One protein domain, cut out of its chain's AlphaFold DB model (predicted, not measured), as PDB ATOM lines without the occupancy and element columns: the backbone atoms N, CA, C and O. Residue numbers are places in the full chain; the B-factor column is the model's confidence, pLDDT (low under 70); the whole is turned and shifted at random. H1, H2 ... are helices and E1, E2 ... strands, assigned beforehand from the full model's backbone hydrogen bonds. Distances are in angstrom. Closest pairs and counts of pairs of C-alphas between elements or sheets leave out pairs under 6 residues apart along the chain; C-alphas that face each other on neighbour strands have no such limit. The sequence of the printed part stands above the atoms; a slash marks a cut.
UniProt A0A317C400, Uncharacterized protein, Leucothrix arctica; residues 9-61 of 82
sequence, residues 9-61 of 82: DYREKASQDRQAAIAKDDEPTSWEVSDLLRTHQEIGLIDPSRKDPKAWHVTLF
ATOM      1  N   ASP A   9     -36.719 -44.455  57.301       72.38
ATOM      2  CA  ASP A   9     -37.085 -45.636  56.513       72.38
ATOM      3  C   ASP A   9     -38.360 -45.468  55.647       72.38
ATOM      4  O   ASP A   9     -38.404 -45.911  54.500       72.38
ATOM      5  N   TYR A  10     -39.395 -44.748  56.111       77.06
ATOM      6  CA  TYR A  10     -40.631 -44.594  55.321       77.06
ATOM      7  C   TYR A  10     -40.427 -43.781  54.052       77.06
ATOM      8  O   TYR A  10     -41.005 -44.095  53.012       77.06
ATOM      9  N   ARG A  11     -39.610 -42.726  54.128       75.12
ATOM     10  CA  ARG A  11     -39.317 -41.889  52.965       75.12
ATOM     11  C   ARG A  11     -38.525 -42.674  51.931       75.12
ATOM     12  O   ARG A  11     -38.819 -42.561  50.747       75.12
ATOM     13  N   GLU A  12     -37.554 -43.461  52.379       80.19
ATOM     14  CA  GLU A  12     -36.749 -44.308  51.507       80.19
ATOM     15  C   GLU A  12     -37.629 -45.332  50.781       80.19
ATOM     16  O   GLU A  12     -37.691 -45.308  49.550       80.19
ATOM     17  N   LYS A  13     -38.409 -46.126  51.524       80.75
ATOM     18  CA  LYS A  13     -39.350 -47.114  50.969       80.75
ATOM     19  C   LYS A  13     -40.386 -46.480  50.033       80.75
ATOM     20  O   LYS A  13     -40.592 -46.943  48.916       80.75
ATOM     21  N   ALA A  14     -40.999 -45.363  50.423       78.50
ATOM     22  CA  ALA A  14     -41.976 -44.674  49.576       78.50
ATOM     23  C   ALA A  14     -41.357 -44.059  48.303       78.50
ATOM     24  O   ALA A  14     -42.061 -43.873  47.306       78.50
ATOM     25  N   SER A  15     -40.053 -43.756  48.321       78.62
ATOM     26  CA  SER A  15     -39.342 -43.150  47.189       78.62
ATOM     27  C   SER A  15     -38.896 -44.142  46.112       78.62
ATOM     28  O   SER A  15     -38.520 -43.706  45.022       78.62
ATOM     29  N   GLN A  16     -38.962 -45.452  46.372       82.94
ATOM     30  CA  GLN A  16     -38.536 -46.464  45.406       82.94
ATOM     31  C   GLN A  16     -39.405 -46.472  44.136       82.94
ATOM     32  O   GLN A  16     -40.572 -46.047  44.116       82.94
ATOM     33  N   ASP A  17     -38.821 -46.953  43.037       84.19
ATOM     34  CA  ASP A  17     -39.511 -47.033  41.755       84.19
ATOM     35  C   ASP A  17     -40.521 -48.188  41.743       84.19
ATOM     36  O   ASP A  17     -40.200 -49.357  41.529       84.19
ATOM     37  N   ARG A  18     -41.784 -47.812  41.937       84.94
ATOM     38  CA  ARG A  18     -42.931 -48.714  41.862       84.94
ATOM     39  C   ARG A  18     -43.047 -49.404  40.502       84.94
ATOM     40  O   ARG A  18     -43.421 -50.569  40.467       84.94
ATOM     41  N   GLN A  19     -42.795 -48.700  39.398       86.12
ATOM     42  CA  GLN A  19     -42.968 -49.281  38.063       86.12
ATOM     43  C   GLN A  19     -41.915 -50.357  37.810       86.12
ATOM     44  O   GLN A  19     -42.243 -51.404  37.261       86.12
ATOM     45  N   ALA A  20     -40.685 -50.135  38.281       88.94
ATOM     46  CA  ALA A  20     -39.620 -51.126  38.195       88.94
ATOM     47  C   ALA A  20     -39.908 -52.387  39.028       88.94
ATOM     48  O   ALA A  20     -39.622 -53.481  38.552       88.94
ATOM     49  N   ALA A  21     -40.475 -52.248  40.234       89.06
ATOM     50  CA  ALA A  21     -40.883 -53.392  41.057       89.06
ATOM     51  C   ALA A  21     -42.005 -54.199  40.381       89.06
ATOM     52  O   ALA A  21     -41.852 -55.393  40.151       89.06
ATOM     53  N   ILE A  22     -43.069 -53.523  39.930       90.75
ATOM     54  CA  ILE A  22     -44.184 -54.173  39.219       90.75
ATOM     55  C   ILE A  22     -43.695 -54.888  37.951       90.75
ATOM     56  O   ILE A  22     -44.119 -56.003  37.670       90.75
ATOM     57  N   ALA A  23     -42.780 -54.279  37.188       93.69
ATOM     58  CA  ALA A  23     -42.220 -54.892  35.982       93.69
ATOM     59  C   ALA A  23     -41.414 -56.177  36.256       93.69
ATOM     60  O   ALA A  23     -41.169 -56.945  35.326       93.69
ATOM     61  N   LYS A  24     -40.995 -56.403  37.506       94.50
ATOM     62  CA  LYS A  24     -40.285 -57.601  37.968       94.50
ATOM     63  C   LYS A  24     -41.185 -58.600  38.699       94.50
ATOM     64  O   LYS A  24     -40.667 -59.606  39.166       94.50
ATOM     65  N   ASP A  25     -42.492 -58.336  38.776       92.94
ATOM     66  CA  ASP A  25     -43.441 -59.079  39.619       92.94
ATOM     67  C   ASP A  25     -43.109 -58.999  41.127       92.94
ATOM     68  O   ASP A  25     -43.513 -59.847  41.919       92.94
ATOM     69  N   ASP A  26     -42.380 -57.952  41.532       92.62
ATOM     70  CA  ASP A  26     -42.054 -57.660  42.928       92.62
ATOM     71  C   ASP A  26     -43.096 -56.715  43.550       92.62
ATOM     72  O   ASP A  26     -43.672 -55.844  42.884       92.62
ATOM     73  N   GLU A  27     -43.272 -56.811  44.869       89.88
ATOM     74  CA  GLU A  27     -44.114 -55.881  45.617       89.88
ATOM     75  C   GLU A  27     -43.409 -54.524  45.828       89.88
ATOM     76  O   GLU A  27     -42.309 -54.459  46.386       89.88
ATOM     77  N   PRO A  28     -44.018 -53.393  45.422       90.00
ATOM     78  CA  PRO A  28     -43.464 -52.075  45.699       90.00
ATOM     79  C   PRO A  28     -43.398 -51.797  47.204       90.00
ATOM     80  O   PRO A  28     -44.427 -51.727  47.865       90.00
ATOM     81  N   THR A  29     -42.227 -51.449  47.730       87.38
ATOM     82  CA  THR A  29     -42.040 -51.091  49.155       87.38
ATOM     83  C   THR A  29     -42.911 -49.917  49.631       87.38
ATOM     84  O   THR A  29     -43.233 -49.800  50.812       87.38
ATOM     85  N   SER A  30     -43.381 -49.059  48.717       83.88
ATOM     86  CA  SER A  30     -44.400 -48.037  49.019       83.88
ATOM     87  C   SER A  30     -45.741 -48.617  49.515       83.88
ATOM     88  O   SER A  30     -46.504 -47.917  50.188       83.88
ATOM     89  N   TRP A  31     -46.054 -49.868  49.168       89.38
ATOM     90  CA  TRP A  31     -47.250 -50.576  49.629       89.38
ATOM     91  C   TRP A  31     -47.082 -51.045  51.071       89.38
ATOM     92  O   TRP A  31     -47.951 -50.731  51.878       89.38
ATOM     93  N   GLU A  32     -45.918 -51.597  51.434       88.81
ATOM     94  CA  GLU A  32     -45.586 -51.938  52.828       88.81
ATOM     95  C   GLU A  32     -45.779 -50.737  53.768       88.81
ATOM     96  O   GLU A  32     -46.381 -50.847  54.835       88.81
ATOM     97  N   VAL A  33     -45.309 -49.550  53.356       87.94
ATOM     98  CA  VAL A  33     -45.504 -48.309  54.124       87.94
ATOM     99  C   VAL A  33     -46.991 -47.999  54.290       87.94
ATOM    100  O   VAL A  33     -47.432 -47.635  55.378       87.94
ATOM    101  N   SER A  34     -47.777 -48.155  53.224       89.38
ATOM    102  CA  SER A  34     -49.221 -47.921  53.274       89.38
ATOM    103  C   SER A  34     -49.917 -48.904  54.222       89.38
ATOM    104  O   SER A  34     -50.768 -48.486  55.004       89.38
ATOM    105  N   ASP A  35     -49.532 -50.179  54.208       90.69
ATOM    106  CA  ASP A  35     -50.097 -51.214  55.083       90.69
ATOM    107  C   ASP A  35     -49.747 -51.004  56.552       90.69
ATOM    108  O   ASP A  35     -50.617 -51.124  57.424       90.69
ATOM    109  N   LEU A  36     -48.509 -50.604  56.846       89.12
ATOM    110  CA  LEU A  36     -48.105 -50.225  58.198       89.12
ATOM    111  C   LEU A  36     -48.935 -49.043  58.706       89.12
ATOM    112  O   LEU A  36     -49.492 -49.101  59.804       89.12
ATOM    113  N   LEU A  37     -49.087 -47.990  57.899       88.94
ATOM    114  CA  LEU A  37     -49.883 -46.821  58.279       88.94
ATOM    115  C   LEU A  37     -51.365 -47.172  58.494       88.94
ATOM    116  O   LEU A  37     -51.966 -46.699  59.462       88.94
ATOM    117  N   ARG A  38     -51.944 -48.045  57.659       89.50
ATOM    118  CA  ARG A  38     -53.309 -48.568  57.861       89.50
ATOM    119  C   ARG A  38     -53.429 -49.359  59.161       89.50
ATOM    120  O   ARG A  38     -54.381 -49.148  59.908       89.50
ATOM    121  N   THR A  39     -52.453 -50.214  59.467       90.94
ATOM    122  CA  THR A  39     -52.416 -51.012  60.708       90.94
ATOM    123  C   THR A  39     -52.367 -50.116  61.948       90.94
ATOM    124  O   THR A  39     -52.984 -50.414  62.969       90.94
ATOM    125  N   HIS A  40     -51.698 -48.967  61.843       89.31
ATOM    126  CA  HIS A  40     -51.658 -47.938  62.881       89.31
ATOM    127  C   HIS A  40     -52.873 -46.992  62.890       89.31
ATOM    128  O   HIS A  40     -52.900 -46.053  63.685       89.31
ATOM    129  N   GLN A  41     -53.893 -47.245  62.060       88.50
ATOM    130  CA  GLN A  41     -55.113 -46.433  61.936       88.50
ATOM    131  C   GLN A  41     -54.843 -44.962  61.579       88.50
ATOM    132  O   GLN A  41     -55.634 -44.057  61.890       88.50
ATOM    133  N   GLU A  42     -53.723 -44.717  60.899       89.25
ATOM    134  CA  GLU A  42     -53.391 -43.399  60.388       89.25
ATOM    135  C   GLU A  42     -54.402 -42.987  59.307       89.25
ATOM    136  O   GLU A  42     -55.013 -43.805  58.620       89.25
ATOM    137  N   ILE A  43     -54.617 -41.680  59.171       91.31
ATOM    138  CA  ILE A  43     -55.614 -41.129  58.239       91.31
ATOM    139  C   ILE A  43     -55.169 -41.292  56.779       91.31
ATOM    140  O   ILE A  43     -55.998 -41.433  55.880       91.31
ATOM    141  N   GLY A  44     -53.862 -41.237  56.541       89.44
ATOM    142  CA  GLY A  44     -53.297 -41.147  55.208       89.44
ATOM    143  C   GLY A  44     -51.807 -40.831  55.220       89.44
ATOM    144  O   GLY A  44     -51.173 -40.785  56.275       89.44
ATOM    145  N   LEU A  45     -51.275 -40.571  54.032       87.25
ATOM    146  CA  LEU A  45     -49.891 -40.206  53.759       87.25
ATOM    147  C   LEU A  45     -49.854 -38.945  52.888       87.25
ATOM    148  O   LEU A  45     -50.675 -38.783  51.984       87.25
ATOM    149  N   ILE A  46     -48.874 -38.082  53.151       87.19
ATOM    150  CA  ILE A  46     -48.479 -37.001  52.248       87.19
ATOM    151  C   ILE A  46     -47.014 -37.225  51.883       87.19
ATOM    152  O   ILE A  46     -46.160 -37.239  52.771       87.19
ATOM    153  N   ASP A  47     -46.728 -37.392  50.596       82.19
ATOM    154  CA  ASP A  47     -45.382 -37.631  50.076       82.19
ATOM    155  C   ASP A  47     -45.064 -36.709  48.887       82.19
ATOM    156  O   ASP A  47     -45.965 -36.323  48.138       82.19
ATOM    157  N   PRO A  48     -43.800 -36.283  48.717       83.69
ATOM    158  CA  PRO A  48     -43.413 -35.470  47.571       83.69
ATOM    159  C   PRO A  48     -43.514 -36.289  46.281       83.69
ATOM    160  O   PRO A  48     -43.134 -37.462  46.242       83.69
ATOM    161  N   SER A  49     -43.975 -35.662  45.199       83.12
ATOM    162  CA  SER A  49     -44.008 -36.316  43.893       83.12
ATOM    163  C   SER A  49     -42.597 -36.657  43.422       83.12
ATOM    164  O   SER A  49     -41.667 -35.854  43.484       83.12
ATOM    165  N   ARG A  50     -42.454 -37.877  42.903       78.38
ATOM    166  CA  ARG A  50     -41.208 -38.377  42.304       78.38
ATOM    167  C   ARG A  50     -40.977 -37.858  40.885       78.38
ATOM    168  O   ARG A  50     -39.858 -37.937  40.393       78.38
ATOM    169  N   LYS A  51     -42.025 -37.356  40.220       81.06
ATOM    170  CA  LYS A  51     -41.968 -36.862  38.830       81.06
ATOM    171  C   LYS A  51     -41.918 -35.340  38.735       81.06
ATOM    172  O   LYS A  51     -41.321 -34.816  37.802       81.06
ATOM    173  N   ASP A  52     -42.537 -34.641  39.682       86.81
ATOM    174  CA  ASP A  52     -42.571 -33.180  39.734       86.81
ATOM    175  C   ASP A  52     -42.175 -32.711  41.144       86.81
ATOM    176  O   ASP A  52     -42.964 -32.873  42.072       86.81
ATOM    177  N   PRO A  53     -40.993 -32.095  41.329       84.94
ATOM    178  CA  PRO A  53     -40.512 -31.679  42.646       84.94
ATOM    179  C   PRO A  53     -41.364 -30.583  43.309       84.94
ATOM    180  O   PRO A  53     -41.163 -30.295  44.488       84.94
ATOM    181  N   LYS A  54     -42.289 -29.947  42.578       90.81
ATOM    182  CA  LYS A  54     -43.226 -28.956  43.131       90.81
ATOM    183  C   LYS A  54     -44.545 -29.577  43.589       90.81
ATOM    184  O   LYS A  54     -45.296 -28.924  44.312       90.81
ATOM    185  N   ALA A  55     -44.834 -30.807  43.173       89.19
ATOM    186  CA  ALA A  55     -46.081 -31.485  43.480       89.19
ATOM    187  C   ALA A  55     -45.947 -32.405  44.699       89.19
ATOM    188  O   ALA A  55     -44.882 -32.944  45.002       89.19
ATOM    189  N   TRP A  56     -47.071 -32.619  45.375       88.25
ATOM    190  CA  TRP A  56     -47.210 -33.557  46.483       88.25
ATOM    191  C   TRP A  56     -48.366 -34.503  46.184       88.25
ATOM    192  O   TRP A  56     -49.376 -34.097  45.605       88.25
ATOM    193  N   HIS A  57     -48.225 -35.756  46.591       86.44
ATOM    194  CA  HIS A  57     -49.314 -36.716  46.610       86.44
ATOM    195  C   HIS A  57     -49.959 -36.716  47.993       86.44
ATOM    196  O   HIS A  57     -49.281 -36.660  49.017       86.44
ATOM    197  N   VAL A  58     -51.289 -36.773  48.010       89.94
ATOM    198  CA  VAL A  58     -52.079 -36.971  49.224       89.94
ATOM    199  C   VAL A  58     -52.851 -38.266  49.039       89.94
ATOM    200  O   VAL A  58     -53.669 -38.379  48.129       89.94
ATOM    201  N   THR A  59     -52.584 -39.240  49.901       89.69
ATOM    202  CA  THR A  59     -53.325 -40.500  49.963       89.69
ATOM    203  C   THR A  59     -54.115 -40.513  51.256       89.69
ATOM    204  O   THR A  59     -53.531 -40.381  52.327       89.69
ATOM    205  N   LEU A  60     -55.428 -40.687  51.175       92.06
ATOM    206  CA  LEU A  60     -56.282 -40.861  52.346       92.06
ATOM    207  C   LEU A  60     -56.735 -42.316  52.386       92.06
ATOM    208  O   LEU A  60     -57.165 -42.853  51.373       92.06
ATOM    209  N   PHE A  61     -56.598 -42.963  53.541       91.44
ATOM    210  CA  PHE A  61     -57.066 -44.338  53.750       91.44
ATOM    211  C   PHE A  61     -58.511 -44.375  54.241       91.44
ATOM    212  O   PHE A  61     -59.214 -45.345  53.991       91.44
TER     213      PHE A  61
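AT A GLANCE: This is residues 9 to 61 of the 82 residues of an uncharacterized protein of Leucothrix arctica (UniProt A0A317C400). A hairpin of two strands, E1 and E2, faces the longest helix, H3, across a gap that E1 bridges with few contacts. H1 and H3 meet near their ends as a V, at Ala 14 and Ser 30, while the small helix H2 is set off to one side, away from the hairpin. There are 53 printed residues, with three named helices and then two named strands in the order H1, H2, H3, E1, E2; the sheet, E1 - E2, is antiparallel and the class is mixed, helices and strands. The whole is only just compact, close to loose, with a radius of gyration of the C-alphas of 11.5 A, and it has a rounded outline of 30 by 27 by 18 A.

IN THESE COORDINATES: Start at C-alpha 44, at (-53.297, -41.147, 55.208); from there strand E1, residues 44 to 48, runs 13.7 A to C-alpha 48. Strand E2, residues 56 to 60, runs 13.0 A and ends at C-alpha 60, at (-56.282, -40.861, 52.346). Go back to C-alpha 29, at (-42.040, -51.091, 49.155), for helix H3, residues 29 to 39, which is 15.5 A long. Before it come H1, residues 9 to 15, 9.9 A long, and H2, residues 18 to 23, 8.6 A long.

HOW THE PARTS SIT: Look first at the hairpin of E1 and E2, whose directions stand at 169 degrees, antiparallel. You will find N 45 and O 59 at 2.8 A and N 57 and O 47 at 2.8 A, both within hydrogen-bond range. The closest C-alphas of H3 and E1 are those of Leu 37 and Gly 44, 7.3 A apart; H3 and E2 are apart. H1 touches H3, the closest C-alphas being those of Ala 14 and Ser 30 at 4.2 A, and they run opposite ways at a steep tilt of 54 degrees. The closest C-alphas of H1 and E1 are those of Ala 14 and Asp 47, 7.8 A apart. H2 and H3 are close but not clearly touching, with the C-alphas of Arg 18 and Ser 30 closest at 7.3 A. H2 is apart from E1, from E2 and from H1. In H1, H2 and H3 every O i to N i+4 pair is within hydrogen-bond range.

THE WHOLE: The two C-alphas farthest apart are those of Asp 25 and Lys 54, at 30.3 A. The printed part has no cut. The links H1 to H2, H2 to H3 and H3 to E1 are tight, E1 to E2 is short, and no link is long. The mean pLDDT of the printed part is 86.8, and no printed residue is under 70; the mean for H1 is 78.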